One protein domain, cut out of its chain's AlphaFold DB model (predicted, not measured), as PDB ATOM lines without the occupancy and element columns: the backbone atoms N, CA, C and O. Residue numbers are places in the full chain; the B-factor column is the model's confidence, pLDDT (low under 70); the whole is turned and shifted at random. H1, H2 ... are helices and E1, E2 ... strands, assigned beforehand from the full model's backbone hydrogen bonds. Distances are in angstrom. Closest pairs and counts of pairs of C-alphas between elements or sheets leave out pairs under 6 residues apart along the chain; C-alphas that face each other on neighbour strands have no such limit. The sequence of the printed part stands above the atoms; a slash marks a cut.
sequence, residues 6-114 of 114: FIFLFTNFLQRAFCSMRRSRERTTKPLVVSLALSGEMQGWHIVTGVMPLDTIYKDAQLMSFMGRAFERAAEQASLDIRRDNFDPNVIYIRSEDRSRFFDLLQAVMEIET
ATOM      1  N   PHE A   6     183.785  70.579 124.647       87.25
ATOM      2  CA  PHE A   6     184.817  70.897 123.656       87.25
ATOM      3  C   PHE A   6     184.517  72.191 122.897       87.25
ATOM      4  O   PHE A   6     185.418  73.002 122.697       87.25
ATOM      5  N   ILE A   7     183.262  72.402 122.489       89.19
ATOM      6  CA  ILE A   7     182.915  73.538 121.633       89.19
ATOM      7  C   ILE A   7     183.116  74.882 122.339       89.19
ATOM      8  O   ILE A   7     183.599  75.838 121.732       89.19
ATOM      9  N   PHE A   8     182.814  74.945 123.636       89.06
ATOM     10  CA  PHE A   8     183.000  76.148 124.438       89.06
ATOM     11  C   PHE A   8     184.488  76.463 124.626       89.06
ATOM     12  O   PHE A   8     184.921  77.601 124.425       89.06
ATOM     13  N   LEU A   9     185.303  75.444 124.927       90.94
ATOM     14  CA  LEU A   9     186.758  75.595 125.023       90.94
ATOM     15  C   LEU A   9     187.372  76.013 123.684       90.94
ATOM     16  O   LEU A   9     188.153  76.961 123.636       90.94
ATOM     17  N   PHE A  10     186.985  75.350 122.592       93.25
ATOM     18  CA  PHE A  10     187.410  75.699 121.238       93.25
ATOM     19  C   PHE A  10     187.104  77.166 120.920       93.25
ATOM     20  O   PHE A  10     187.977  77.887 120.442       93.25
ATOM     21  N   THR A  11     185.899  77.629 121.255       93.88
ATOM     22  CA  THR A  11     185.468  79.015 121.029       93.88
ATOM     23  C   THR A  11     186.305  80.010 121.839       93.88
ATOM     24  O   THR A  11     186.751  81.018 121.291       93.88
ATOM     25  N   ASN A  12     186.612  79.704 123.105       92.62
ATOM     26  CA  ASN A  12     187.513  80.515 123.934       92.62
ATOM     27  C   ASN A  12     188.924  80.623 123.328       92.62
ATOM     28  O   ASN A  12     189.491  81.716 123.237       92.62
ATOM     29  N   PHE A  13     189.502  79.498 122.894       94.94
ATOM     30  CA  PHE A  13     190.817  79.492 122.248       94.94
ATOM     31  C   PHE A  13     190.805  80.272 120.935       94.94
ATOM     32  O   PHE A  13     191.700  81.086 120.694       94.94
ATOM     33  N   LEU A  14     189.774  80.065 120.114       94.94
ATOM     34  CA  LEU A  14     189.600  80.750 118.841       94.94
ATOM     35  C   LEU A  14     189.513  82.268 119.030       94.94
ATOM     36  O   LEU A  14     190.187  83.001 118.309       94.94
ATOM     37  N   GLN A  15     188.758  82.744 120.024       94.50
ATOM     38  CA  GLN A  15     188.655  84.170 120.330       94.50
ATOM     39  C   GLN A  15     190.014  84.767 120.704       94.50
ATOM     40  O   GLN A  15     190.412  85.797 120.153       94.50
ATOM     41  N   ARG A  16     190.757  84.115 121.607       93.62
ATOM     42  CA  ARG A  16     192.086  84.581 122.036       93.62
ATOM     43  C   ARG A  16     193.070  84.632 120.872       93.62
ATOM     44  O   ARG A  16     193.784  85.624 120.729       93.62
ATOM     45  N   ALA A  17     193.082  83.602 120.027       93.56
ATOM     46  CA  ALA A  17     193.909  83.569 118.825       93.56
ATOM     47  C   ALA A  17     193.516  84.684 117.842       93.56
ATOM     48  O   ALA A  17     194.364  85.443 117.382       93.56
ATOM     49  N   PHE A  18     192.221  84.858 117.571       92.25
ATOM     50  CA  PHE A  18     191.727  85.904 116.676       92.25
ATOM     51  C   PHE A  18     192.085  87.322 117.153       92.25
ATOM     52  O   PHE A  18     192.434  88.182 116.334       92.25
ATOM     53  N   CYS A  19     192.023  87.562 118.466       91.75
ATOM     54  CA  CYS A  19     192.387  88.840 119.077       91.75
ATOM     55  C   CYS A  19     193.902  89.094 119.064       91.75
ATOM     56  O   CYS A  19     194.320  90.244 118.952       91.75
ATOM     57  N   SER A  20     194.737  88.052 119.160       89.69
ATOM     58  CA  SER A  20     196.198  88.206 119.204       89.69
ATOM     59  C   SER A  20     196.830  88.459 117.830       89.69
ATOM     60  O   SER A  20     197.874  89.106 117.747       89.69
ATOM     61  N   MET A  21     196.192  88.008 116.745       85.69
ATOM     62  CA  MET A  21     196.733  88.104 115.381       85.69
ATOM     63  C   MET A  21     196.896  89.538 114.857       85.69
ATOM     64  O   MET A  21     197.741  89.778 113.994       85.69
ATOM     65  N   ARG A  22     196.090  90.502 115.323       78.38
ATOM     66  CA  ARG A  22     196.212  91.920 114.942       78.38
ATOM     67  C   ARG A  22     195.850  92.825 116.109       78.38
ATOM     68  O   ARG A  22     194.797  92.658 116.715       78.38
ATOM     69  N   ARG A  23     196.671  93.851 116.347       66.69
ATOM     70  CA  ARG A  23     196.414  94.892 117.351       66.69
ATOM     71  C   ARG A  23     195.316  95.846 116.868       66.69
ATOM     72  O   ARG A  23     195.602  96.945 116.410       66.69
ATOM     73  N   SER A  24     194.063  95.406 116.936       78.12
ATOM     74  CA  SER A  24     192.887  96.271 116.814       78.12
ATOM     75  C   SER A  24     192.027  96.101 118.056       78.12
ATOM     76  O   SER A  24     191.603  94.986 118.361       78.12
ATOM     77  N   ARG A  25     191.754  97.212 118.748       74.69
ATOM     78  CA  ARG A  25     190.893  97.238 119.939       74.69
ATOM     79  C   ARG A  25     189.487  96.715 119.638       74.69
ATOM     80  O   ARG A  25     188.896  96.052 120.471       74.69
ATOM     81  N   GLU A  26     188.999  96.917 118.417       81.25
ATOM     82  CA  GLU A  26     187.679  96.440 117.990       81.25
ATOM     83  C   GLU A  26     187.511  94.913 118.119       81.25
ATOM     84  O   GLU A  26     186.399  94.415 118.266       81.25
ATOM     85  N   ARG A  27     188.612  94.148 118.069       83.94
ATOM     86  CA  ARG A  27     188.560  92.680 118.146       83.94
ATOM     87  C   ARG A  27     188.386  92.163 119.567       83.94
ATOM     88  O   ARG A  27     187.847  91.076 119.727       83.94
ATOM     89  N   THR A  28     188.836  92.914 120.572       89.94
ATOM     90  CA  THR A  28     188.724  92.501 121.979       89.94
ATOM     91  C   THR A  28     187.386  92.885 122.587       89.94
ATOM     92  O   THR A  28     186.950  92.189 123.496       89.94
ATOM     93  N   THR A  29     186.730  93.917 122.045       89.56
ATOM     94  CA  THR A  29     185.491  94.509 122.574       89.56
ATOM     95  C   THR A  29     184.209  93.824 122.104       89.56
ATOM     96  O   THR A  29     183.124  94.230 122.508       89.56
ATOM     97  N   LYS A  30     184.289  92.825 121.214       89.56
ATOM     98  CA  LYS A  30     183.113  92.142 120.652       89.56
ATOM     99  C   LYS A  30     183.012  90.695 121.147       89.56
ATOM    100  O   LYS A  30     184.045  90.027 121.265       89.56
ATOM    101  N   PRO A  31     181.793  90.190 121.414       91.88
ATOM    102  CA  PRO A  31     181.592  88.778 121.707       91.88
ATOM    103  C   PRO A  31     181.912  87.921 120.477       91.88
ATOM    104  O   PRO A  31     181.853  88.392 119.339       91.88
ATOM    105  N   LEU A  32     182.216  86.643 120.706       93.31
ATOM    106  CA  LEU A  32     182.350  85.652 119.640       93.31
ATOM    107  C   LEU A  32     181.296  84.564 119.829       93.31
ATOM    108  O   LEU A  32     181.251  83.923 120.876       93.31
ATOM    109  N   VAL A  33     180.489  84.328 118.797       94.94
ATOM    110  CA  VAL A  33     179.497  83.248 118.757       94.94
ATOM    111  C   VAL A  33     179.869  82.290 117.629       94.94
ATOM    112  O   VAL A  33     180.186  82.717 116.520       94.94
ATOM    113  N   VAL A  34     179.857  80.992 117.916       94.94
ATOM    114  CA  VAL A  34     180.195  79.921 116.975       94.94
ATOM    115  C   VAL A  34     179.001  78.991 116.833       94.94
ATOM    116  O   VAL A  34     178.383  78.596 117.819       94.94
ATOM    117  N   SER A  35     178.707  78.609 115.592       94.81
ATOM    118  CA  SER A  35     177.743  77.564 115.259       94.81
ATOM    119  C   SER A  35     178.414  76.507 114.397       94.81
ATOM    120  O   SER A  35     179.049  76.842 113.396       94.81
ATOM    121  N   LEU A  36     178.246  75.237 114.762       93.81
ATOM    122  CA  LEU A  36     178.709  74.098 113.974       93.81
ATOM    123  C   LEU A  36     177.524  73.211 113.602       93.81
ATOM    124  O   LEU A  36     176.733  72.837 114.468       93.81
ATOM    125  N   ALA A  37     177.428  72.861 112.321       94.00
ATOM    126  CA  ALA A  37     176.474  71.864 111.850       94.00
ATOM    127  C   ALA A  37     176.869  70.478 112.379       94.00
ATOM    128  O   ALA A  37     178.045  70.104 112.343       94.00
ATOM    129  N   LEU A  38     175.889  69.724 112.868       92.19
ATOM    130  CA  LEU A  38     176.080  68.372 113.378       92.19
ATOM    131  C   LEU A  38     175.791  67.330 112.289       92.19
ATOM    132  O   LEU A  38     175.026  67.562 111.352       92.19
ATOM    133  N   SER A  39     176.416  66.164 112.426       91.00
ATOM    134  CA  SER A  39     176.288  65.023 111.513       91.00
ATOM    135  C   SER A  39     175.743  63.786 112.236       91.00
ATOM    136  O   SER A  39     175.703  63.745 113.467       91.00
ATOM    137  N   GLY A  40     175.365  62.749 111.485       92.25
ATOM    138  CA  GLY A  40     174.840  61.500 112.050       92.25
ATOM    139  C   GLY A  40     173.432  61.678 112.618       92.25
ATOM    140  O   GLY A  40     172.591  62.310 111.990       92.25
ATOM    141  N   GLU A  41     173.174  61.160 113.818       91.12
ATOM    142  CA  GLU A  41     171.848  61.213 114.462       91.12
ATOM    143  C   GLU A  41     171.337  62.639 114.716       91.12
ATOM    144  O   GLU A  41     170.133  62.872 114.797       91.12
ATOM    145  N   MET A  42     172.249  63.610 114.815       90.62
ATOM    146  CA  MET A  42     171.919  65.026 114.981       90.62
ATOM    147  C   MET A  42     171.989  65.808 113.662       90.62
ATOM    148  O   MET A  42     172.079  67.034 113.681       90.62
ATOM    149  N   GLN A  43     171.948  65.138 112.508       95.12
ATOM    150  CA  GLN A  43     171.867  65.825 111.221       95.12
ATOM    151  C   GLN A  43     170.658  66.774 111.183       95.12
ATOM    152  O   GLN A  43     169.567  66.456 111.657       95.12
ATOM    153  N   GLY A  44     170.869  67.975 110.642       94.88
ATOM    154  CA  GLY A  44     169.863  69.038 110.652       94.88
ATOM    155  C   GLY A  44     169.847  69.873 111.936       94.88
ATOM    156  O   GLY A  44     169.099  70.851 112.001       94.88
ATOM    157  N   TRP A  45     170.700  69.573 112.917       94.31
ATOM    158  CA  TRP A  45     170.935  70.422 114.083       94.31
ATOM    159  C   TRP A  45     172.269  71.154 113.998       94.31
ATOM    160  O   TRP A  45     173.245  70.669 113.426       94.31
ATOM    161  N   HIS A  46     172.313  72.310 114.641       94.31
ATOM    162  CA  HIS A  46     173.531  73.041 114.935       94.31
ATOM    163  C   HIS A  46     173.749  73.075 116.440       94.31
ATOM    164  O   HIS A  46     172.808  73.321 117.190       94.31
ATOM    165  N   ILE A  47     174.995  72.895 116.869       93.81
ATOM    166  CA  ILE A  47     175.427  73.309 118.206       93.81
ATOM    167  C   ILE A  47     175.879  74.765 118.133       93.81
ATOM    168  O   ILE A  47     176.595  75.147 117.204       93.81
ATOM    169  N   VAL A  48     175.445  75.580 119.089       94.25
ATOM    170  CA  VAL A  48     175.771  77.006 119.175       94.25
ATOM    171  C   VAL A  48     176.349  77.303 120.546       94.25
ATOM    172  O   VAL A  48     175.817  76.857 121.561       94.25
ATOM    173  N   THR A  49     177.438  78.065 120.575       94.00
ATOM    174  CA  THR A  49     178.023  78.577 121.812       94.00
ATOM    175  C   THR A  49     178.567  79.981 121.622       94.00
ATOM    176  O   THR A  49     178.847  80.388 120.493       94.00
ATOM    177  N   GLY A  50     178.740  80.724 122.711       92.81
ATOM    178  CA  GLY A  50     179.331  82.051 122.650       92.81
ATOM    179  C   GLY A  50     180.155  82.398 123.877       92.81
ATOM    180  O   GLY A  50     179.955  81.863 124.967       92.81
ATOM    181  N   VAL A  51     181.096  83.310 123.659       92.81
ATOM    182  CA  VAL A  51     181.996  83.864 124.667       92.81
ATOM    183  C   VAL A  51     181.898  85.385 124.660       92.81
ATOM    184  O   VAL A  51     181.778  86.022 123.609       92.81
ATOM    185  N   MET A  52     181.940  85.959 125.856       92.69
ATOM    186  CA  MET A  52     181.978  87.401 126.086       92.69
ATOM    187  C   MET A  52     183.211  88.051 125.440       92.69
ATOM    188  O   MET A  52     184.203  87.352 125.236       92.69
ATOM    189  N   PRO A  53     183.202  89.367 125.148       92.25
ATOM    190  CA  PRO A  53     184.397  90.106 124.737       92.25
ATOM    191  C   PRO A  53     185.631  89.776 125.586       92.25
ATOM    192  O   PRO A  53     185.525  89.600 126.801       92.25
ATOM    193  N   LEU A  54     186.811  89.718 124.967       91.12
ATOM    194  CA  LEU A  54     188.055  89.375 125.665       91.12
ATOM    195  C   LEU A  54     188.413  90.399 126.754       91.12
ATOM    196  O   LEU A  54     189.049  90.043 127.742       91.12
ATOM    197  N   ASP A  55     188.007  91.657 126.576       89.50
ATOM    198  CA  ASP A  55     188.211  92.741 127.540       89.50
ATOM    199  C   ASP A  55     187.047  92.933 128.523       89.50
ATOM    200  O   ASP A  55     187.021  93.922 129.259       89.50
ATOM    201  N   THR A  56     186.110  91.980 128.583       88.06
ATOM    202  CA  THR A  56     185.007  92.017 129.550       88.06
ATOM    203  C   THR A  56     185.549  92.101 130.972       88.06
ATOM    204  O   THR A  56     186.251  91.207 131.447       88.06
ATOM    205  N   ILE A  57     185.174  93.169 131.675       84.31
ATOM    206  CA  ILE A  57     185.446  93.337 133.101       84.31
ATOM    207  C   ILE A  57     184.257  92.754 133.864       84.31
ATOM    208  O   ILE A  57     183.204  93.383 133.978       84.31
ATOM    209  N   TYR A  58     184.422  91.539 134.379       80.56
ATOM    210  CA  TYR A  58     183.410  90.893 135.208       80.56
ATOM    211  C   TYR A  58     183.324  91.588 136.567       80.56
ATOM    212  O   TYR A  58     184.337  91.818 137.229       80.56
ATOM    213  N   LYS A  59     182.104  91.948 136.970       71.38
ATOM    214  CA  LYS A  59     181.843  92.634 138.246       71.38
ATOM    215  C   LYS A  59     181.762  91.668 139.429       71.38
ATOM    216  O   LYS A  59     181.895  92.106 140.569       71.38
ATOM    217  N   ASP A  60     181.550  90.380 139.167       70.19
ATOM    218  CA  ASP A  60     181.464  89.325 140.171       70.19
ATOM    219  C   ASP A  60     182.602  88.301 140.024       70.19
ATOM    220  O   ASP A  60     183.198  88.128 138.960       70.19
ATOM    221  N   ALA A  61     182.907  87.606 141.124       64.31
ATOM    222  CA  ALA A  61     183.890  86.522 141.147       64.31
ATOM    223  C   ALA A  61     183.394  85.245 140.443       64.31
ATOM    224  O   ALA A  61     184.154  84.289 140.296       64.31
ATOM    225  N   GLN A  62     182.120  85.213 140.044       65.00
ATOM    226  CA  GLN A  62     181.488  84.081 139.374       65.00
ATOM    227  C   GLN A  62     181.753  84.105 137.859       65.00
ATOM    228  O   GLN A  62     181.495  83.105 137.194       65.00
ATOM    229  N   LEU A  63     182.318  85.204 137.333       69.12
ATOM    230  CA  LEU A  63     182.683  85.390 135.926       69.12
ATOM    231  C   LEU A  63     181.499  85.097 134.993       69.12
ATOM    232  O   LEU A  63     181.654  84.484 133.932       69.12
ATOM    233  N   MET A  64     180.297  85.495 135.420       71.62
ATOM    234  CA  MET A  64     179.064  85.089 134.753       71.62
ATOM    235  C   MET A  64     178.943  85.737 133.371       71.62
ATOM    236  O   MET A  64     178.992  86.955 133.210       71.62
ATOM    237  N   SER A  65     178.752  84.891 132.363       84.44
ATOM    238  CA  SER A  65     178.405  85.287 130.997       84.44
ATOM    239  C   SER A  65     176.897  85.529 130.885       84.44
ATOM    240  O   SER A  65     176.106  84.740 131.406       84.44
ATOM    241  N   PHE A  66     176.481  86.568 130.152       88.44
ATOM    242  CA  PHE A  66     175.066  86.764 129.805       88.44
ATOM    243  C   PHE A  66     174.641  85.976 128.557       88.44
ATOM    244  O   PHE A  66     173.455  85.924 128.235       88.44
ATOM    245  N   MET A  67     175.578  85.324 127.862       91.50
ATOM    246  CA  MET A  67     175.342  84.714 126.551       91.50
ATOM    247  C   MET A  67     174.200  83.691 126.563       91.50
ATOM    248  O   MET A  67     173.343  83.715 125.685       91.50
ATOM    249  N   GLY A  68     174.125  82.840 127.592       90.94
ATOM    250  CA  GLY A  68     173.016  81.893 127.733       90.94
ATOM    251  C   GLY A  68     171.639  82.567 127.828       90.94
ATOM    252  O   GLY A  68     170.667  82.073 127.258       90.94
ATOM    253  N   ARG A  69     171.554  83.737 128.479       91.75
ATOM    254  CA  ARG A  69     170.322  84.540 128.559       91.75
ATOM    255  C   ARG A  69     170.012  85.246 127.243       91.75
ATOM    256  O   ARG A  69     168.847  85.310 126.864       91.75
ATOM    257  N   ALA A  70     171.027  85.734 126.533       93.88
ATOM    258  CA  ALA A  70     170.838  86.309 125.204       93.88
ATOM    259  C   ALA A  70     170.312  85.256 124.213       93.88
ATOM    260  O   ALA A  70     169.366  85.515 123.472       93.88
ATOM    261  N   PHE A  71     170.853  84.036 124.261       94.94
ATOM    262  CA  PHE A  71     170.372  82.905 123.466       94.94
ATOM    263  C   PHE A  71     168.927  82.526 123.796       94.94
ATOM    264  O   PHE A  71     168.145  82.249 122.888       94.94
ATOM    265  N   GLU A  72     168.561  82.534 125.079       93.19
ATOM    266  CA  GLU A  72     167.182  82.333 125.529       93.19
ATOM    267  C   GLU A  72     166.230  83.364 124.931       93.19
ATOM    268  O   GLU A  72     165.267  82.991 124.266       93.19
ATOM    269  N   ARG A  73     166.554  84.649 125.080       94.12
ATOM    270  CA  ARG A  73     165.736  85.745 124.552       94.12
ATOM    271  C   ARG A  73     165.589  85.678 123.035       94.12
ATOM    272  O   ARG A  73     164.483  85.845 122.526       94.12
ATOM    273  N   ALA A  74     166.678  85.410 122.316       95.38
ATOM    274  CA  ALA A  74     166.652  85.289 120.862       95.38
ATOM    275  C   ALA A  74     165.752  84.128 120.406       95.38
ATOM    276  O   ALA A  74     164.953  84.293 119.486       95.38
ATOM    277  N   ALA A  75     165.834  82.975 121.077       94.44
ATOM    278  CA  ALA A  75     164.995  81.818 120.779       94.44
ATOM    279  C   ALA A  75     163.512  82.060 121.103       94.44
ATOM    280  O   ALA A  75     162.652  81.703 120.298       94.44
ATOM    281  N   GLU A  76     163.210  82.708 122.231       93.81
ATOM    282  CA  GLU A  76     161.844  83.070 122.629       93.81
ATOM    283  C   GLU A  76     161.200  84.039 121.627       93.81
ATOM    284  O   GLU A  76     160.100  83.781 121.136       93.81
ATOM    285  N   GLN A  77     161.905  85.114 121.250       92.31
ATOM    286  CA  GLN A  77     161.427  86.082 120.251       92.31
ATOM    287  C   GLN A  77     161.208  85.443 118.875       92.31
ATOM    288  O   GLN A  77     160.307  85.825 118.125       92.31
ATOM    289  N   ALA A  78     162.030  84.453 118.541       87.88
ATOM    290  CA  ALA A  78     161.931  83.706 117.303       87.88
ATOM    291  C   ALA A  78     160.890  82.566 117.361       87.88
ATOM    292  O   ALA A  78     160.562  82.009 116.313       87.88
ATOM    293  N   SER A  79     160.342  82.244 118.540       91.62
ATOM    294  CA  SER A  79     159.489  81.066 118.774       91.62
ATOM    295  C   SER A  79     160.142  79.759 118.297       91.62
ATOM    296  O   SER A  79     159.500  78.948 117.631       91.62
ATOM    297  N   LEU A  80     161.434  79.582 118.594       91.00
ATOM    298  CA  LEU A  80     162.220  78.421 118.157       91.00
ATOM    299  C   LEU A  80     162.188  77.295 119.183       91.00
ATOM    300  O   LEU A  80     162.287  77.532 120.387       91.00
ATOM    301  N   ASP A  81     162.169  76.062 118.682       84.56
ATOM    302  CA  ASP A  81     162.443  74.874 119.486       84.56
ATOM    303  C   ASP A  81     163.962  74.692 119.633       84.56
ATOM    304  O   ASP A  81     164.652  74.216 118.726       84.56
ATOM    305  N   ILE A  82     164.497  75.116 120.781       90.44
ATOM    306  CA  ILE A  82     165.911  74.947 121.125       90.44
ATOM    307  C   ILE A  82     166.088  73.816 122.136       90.44
ATOM    308  O   ILE A  82     165.343  73.712 123.109       90.44
ATOM    309  N   ARG A  83     167.135  72.997 121.966       90.19
ATOM    310  CA  ARG A  83     167.501  71.988 122.975       90.19
ATOM    311  C   ARG A  83     168.603  72.506 123.881       90.19
ATOM    312  O   ARG A  83     169.579  73.103 123.421       90.19
ATOM    313  N   ARG A  84     168.467  72.219 125.173       83.88
ATOM    314  CA  ARG A  84     169.413  72.591 126.235       83.88
ATOM    315  C   ARG A  84     169.883  71.347 126.973       83.88
ATOM    316  O   ARG A  84     169.764  71.227 128.185       83.88
ATOM    317  N   ASP A  85     170.441  70.411 126.219       80.44
ATOM    318  CA  ASP A  85     170.864  69.108 126.743       80.44
ATOM    319  C   ASP A  85     172.243  69.175 127.433       80.44
ATOM    320  O   ASP A  85     172.924  68.154 127.592       80.44
ATOM    321  N   ASN A  86     172.702  70.382 127.781       77.94
ATOM    322  CA  ASN A  86     174.013  70.661 128.346       77.94
ATOM    323  C   ASN A  86     173.880  71.499 129.625       77.94
ATOM    324  O   ASN A  86     173.068  72.415 129.684       77.94
ATOM    325  N   PHE A  87     174.698  71.201 130.639       80.88
ATOM    326  CA  PHE A  87     174.694  71.956 131.898       80.88
ATOM    327  C   PHE A  87     175.250  73.378 131.747       80.88
ATOM    328  O   PHE A  87     174.908  74.248 132.540       80.88
ATOM    329  N   ASP A  88     176.113  73.612 130.752       85.25
ATOM    330  CA  ASP A  88     176.603  74.953 130.437       85.25
ATOM    331  C   ASP A  88     175.514  75.728 129.677       85.25
ATOM    332  O   ASP A  88     175.208  75.357 128.537       85.25
ATOM    333  N   PRO A  89     174.946  76.801 130.260       86.38
ATOM    334  CA  PRO A  89     173.879  77.576 129.630       86.38
ATOM    335  C   PRO A  89     174.351  78.338 128.385       86.38
ATOM    336  O   PRO A  89     173.524  78.811 127.611       86.38
ATOM    337  N   ASN A  90     175.665  78.455 128.162       89.56
ATOM    338  CA  ASN A  90     176.233  79.076 126.967       89.56
ATOM    339  C   ASN A  90     176.327  78.096 125.788       89.56
ATOM    340  O   ASN A  90     176.981  78.416 124.794       89.56
ATOM    341  N   VAL A  91     175.738  76.901 125.884       91.56
ATOM    342  CA  VAL A  91     175.709  75.905 124.808       91.56
ATOM    343  C   VAL A  91     174.269  75.470 124.562       91.56
ATOM    344  O   VAL A  91     173.625  74.901 125.439       91.56
ATOM    345  N   ILE A  92     173.777  75.700 123.346       93.56
ATOM    346  CA  ILE A  92     172.428  75.305 122.924       93.56
ATOM    347  C   ILE A  92     172.474  74.543 121.601       93.56
ATOM    348  O   ILE A  92     173.463  74.608 120.864       93.56
ATOM    349  N   TYR A  93     171.378  73.867 121.274       94.25
ATOM    350  CA  TYR A  93     171.159  73.307 119.948       94.25
ATOM    351  C   TYR A  93     169.974  73.982 119.273       94.25
ATOM    352  O   TYR A  93     168.926  74.162 119.893       94.25
ATOM    353  N   ILE A  94     170.135  74.300 117.992       95.56
ATOM    354  CA  ILE A  94     169.091  74.892 117.148       95.56
ATOM    355  C   ILE A  94     168.914  74.070 115.873       95.56
ATOM    356  O   ILE A  94     169.851  73.398 115.426       95.56
ATOM    357  N   ARG A  95     167.733  74.126 115.256       96.00
ATOM    358  CA  ARG A  95     167.517  73.532 113.932       96.00
ATOM    359  C   ARG A  95     168.247  74.336 112.857       96.00
ATOM    360  O   ARG A  95     168.405  75.549 112.959       96.00
ATOM    361  N   SER A  96     168.684  73.654 111.800       95.81
ATOM    362  CA  SER A  96     169.391  74.291 110.677       95.81
ATOM    363  C   SER A  96     168.523  75.320 109.951       95.81
ATOM    364  O   SER A  96     169.031  76.355 109.526       95.81
ATOM    365  N   GLU A  97     167.222  75.046 109.836       95.44
ATOM    366  CA  GLU A  97     166.233  75.936 109.214       95.44
ATOM    367  C   GLU A  97     166.032  77.246 109.988       95.44
ATOM    368  O   GLU A  97     165.811  78.292 109.383       95.44
ATOM    369  N   ASP A  98     166.240  77.218 111.304       95.94
ATOM    370  CA  ASP A  98     166.067  78.376 112.183       95.94
ATOM    371  C   ASP A  98     167.334  79.223 112.332       95.94
ATOM    372  O   ASP A  98     167.302  80.306 112.921       95.94
ATOM    373  N   ARG A  99     168.467  78.751 111.797       95.19
ATOM    374  CA  ARG A  99     169.793  79.327 112.049       95.19
ATOM    375  C   ARG A  99     169.867  80.814 111.728       95.19
ATOM    376  O   ARG A  99     170.340  81.581 112.559       95.19
ATOM    377  N   SER A 100     169.432  81.219 110.537       95.25
ATOM    378  CA  SER A 100     169.517  82.624 110.117       95.25
ATOM    379  C   SER A 100     168.667  83.517 111.019       95.25
ATOM    380  O   SER A 100     169.182  84.462 111.606       95.25
ATOM    381  N   ARG A 101     167.402  83.133 111.240       95.88
ATOM    382  CA  ARG A 101     166.464  83.873 112.090       95.88
ATOM    383  C   ARG A 101     166.963  84.001 113.531       95.88
ATOM    384  O   ARG A 101     166.813  85.059 114.136       95.88
ATOM    385  N   PHE A 102     167.561  82.939 114.071       96.62
ATOM    386  CA  PHE A 102     168.175  82.963 115.396       96.62
ATOM    387  C   PHE A 102     169.294  84.006 115.482       96.62
ATOM    388  O   PHE A 102     169.313  84.792 116.423       96.62
ATOM    389  N   PHE A 103     170.214  84.034 114.511       96.00
ATOM    390  CA  PHE A 103     171.340  84.972 114.529       96.00
ATOM    391  C   PHE A 103     170.916  86.427 114.318       96.00
ATOM    392  O   PHE A 103     171.469  87.300 114.985       96.00
ATOM    393  N   ASP A 104     169.914  86.678 113.474       95.12
ATOM    394  CA  ASP A 104     169.363  88.022 113.269       95.12
ATOM    395  C   ASP A 104     168.771  88.584 114.575       95.12
ATOM    396  O   ASP A 104     169.042  89.721 114.965       95.12
ATOM    397  N   LEU A 105     168.006  87.766 115.304       95.69
ATOM    398  CA  LEU A 105     167.410  88.172 116.579       95.69
ATOM    399  C   LEU A 105     168.430  88.221 117.714       95.69
ATOM    400  O   LEU A 105     168.360  89.111 118.557       95.69
ATOM    401  N   LEU A 106     169.411  87.319 117.726       95.31
ATOM    402  CA  LEU A 106     170.512  87.378 118.680       95.31
ATOM    403  C   LEU A 106     171.308  88.675 118.527       95.31
ATOM    404  O   LEU A 106     171.659  89.286 119.533       95.31
ATOM    405  N   GLN A 107     171.567  89.112 117.292       93.00
ATOM    406  CA  GLN A 107     172.210  90.399 117.049       93.00
ATOM    407  C   GLN A 107     171.394  91.538 117.677       93.00
ATOM    408  O   GLN A 107     171.951  92.315 118.451       93.00
ATOM    409  N   ALA A 108     170.082  91.585 117.425       91.94
ATOM    410  CA  ALA A 108     169.203  92.599 118.007       91.94
ATOM    411  C   ALA A 108     169.188  92.559 119.549       91.94
ATOM    412  O   ALA A 108     169.235  93.601 120.197       91.94
ATOM    413  N   VAL A 109     169.170  91.366 120.156       91.62
ATOM    414  CA  VAL A 109     169.227  91.200 121.619       91.62
ATOM    415  C   VAL A 109     170.538  91.746 122.192       91.62
ATOM    416  O   VAL A 109     170.512  92.443 123.204       91.62
ATOM    417  N   MET A 110     171.675  91.474 121.548       86.38
ATOM    418  CA  MET A 110     172.982  91.932 122.036       86.38
ATOM    419  C   MET A 110     173.212  93.438 121.843       86.38
ATOM    420  O   MET A 110     173.920  94.045 122.643       86.38
ATOM    421  N   GLU A 111     172.602  94.054 120.828       82.12
ATOM    422  CA  GLU A 111     172.623  95.515 120.641       82.12
ATOM    423  C   GLU A 111     171.830  96.259 121.732       82.12
ATOM    424  O   GLU A 111     172.146  97.401 122.042       82.12
ATOM    425  N   ILE A 112     170.830  95.618 122.349       63.03
ATOM    426  CA  ILE A 112     170.037  96.199 123.450       63.03
ATOM    427  C   ILE A 112     170.765  96.085 124.803       63.03
ATOM    428  O   ILE A 112     170.509  96.869 125.716       63.03
ATOM    429  N   GLU A 113     171.649  95.097 124.957       56.22
ATOM    430  CA  GLU A 113     172.369  94.808 126.207       56.22
ATOM    431  C   GLU A 113     173.740  95.512 126.321       56.22
ATOM    432  O   GLU A 113     174.414  95.352 127.343       56.22
ATOM    433  N   THR A 114     174.147  96.289 125.307       50.41
ATOM    434  CA  THR A 114     175.400  97.078 125.279       50.41
ATOM    435  C   THR A 114     175.173  98.560 125.545       50.41
ATOM    436  O   THR A 114     176.072  99.162 126.180       50.41
TER     437      THR A 114
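Overview. This is residues 6 to 114 of the 114 residues of an uncharacterized protein of Cylicostephanus goldi (UniProt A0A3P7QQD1). A small, twisted sheet of three strands forms the middle layer of the domain, with the long helix H1 packed over one face and the helices H2 and H3, which cross each other steeply, on the opposite face. H2 covers E2 and E3, H3 lies beside the strands, and residues 57 to 63, in the link from E2 to H2, stick out. The printed part has 109 residues with three named helices and three named strands, in the order H1, E1, E2, H2, E3, H3; the sheet runs E1, E2, E3, antiparallel throughout, and the class is mixed, helices and strands. The whole is compact, with a radius of gyration of the C-alphas of 14.2 A, and the C-alphas span 40 by 29 by 26 A along their three main axes.

Along the chain. The printed part begins with H1, residues 6 to 20, the longest helix with 15 residues; C-alpha 6 is at (184.817, 70.897, 123.656), and the first and last C-alphas are 21.2 A apart. E1 follows at residues 32 to 37. E2, residues 45 to 51, is the longest strand, 20.4 A from first to last C-alpha, and its C-alpha 45 is at (170.935, 70.422, 114.083). H2 takes residues 67 to 78 and measures 16.3 A. E3 is residues 91 to 95. H3, residues 99 to 112, measures 20.4 A and ends with C-alpha 112 at (170.037, 96.199, 123.450).

Arrangement. In the sheet E2 is the inner strand, and E1 and E3 are the edge strands. The sheet is only just strongly twisted, its C-alphas lying up to 4.0 A off the best plane. E1 and E2 form a hairpin, antiparallel with 164 degrees between their directions; N 34 and O 49 are 2.8 A apart and N 49 and O 34 are 3.0 A apart, both within hydrogen-bond range. E2 and E3 are antiparallel at 146 degrees, with N 48 and O 92 within hydrogen-bond range at 2.8 A. H1 is on the sheet at a height of 8.3 A, over E1 and E2, and runs slantwise to the strands, at 46 degrees to E1 on the local plane. The closest C-alphas of H1 and E2 are those of Phe 8 and Thr 49, 6.1 A apart. H2 is on the opposite face at a height of 10.2 A, over E2 and E3, and runs along the strands, at 7 degrees to E3 on the local plane. Its closest C-alphas to E2 are those of Met 67 and Gly 50, 6.2 A apart. H3 is on the same face as H2 at a height of 6.1 A, over none of the strands. H2 and H3 touch, with the C-alphas of Ala 74 and Leu 106 the closest at 4.9 A; they run opposite ways at a steep tilt of 63 degrees. H1 is apart from H2 and from H3. In H1, H2 and H3 every O i to N i+4 pair is within hydrogen-bond range.

Size, cuts and confidence. The two C-alphas farthest apart are those of Arg 23 and Glu 41, at 41.8 A. The printed part has no cut and ends at residue 114, the chain's last. The links H1 to E1, E2 to H2 and H2 to E3 are long, E1 to E2 is short, and E3 to H3 is tight. Residues 57 to 63 stand free. The mean pLDDT of the printed part is 88.5; it is under 70 at residue 23, residues 61 to 63 and residues 112 to 114.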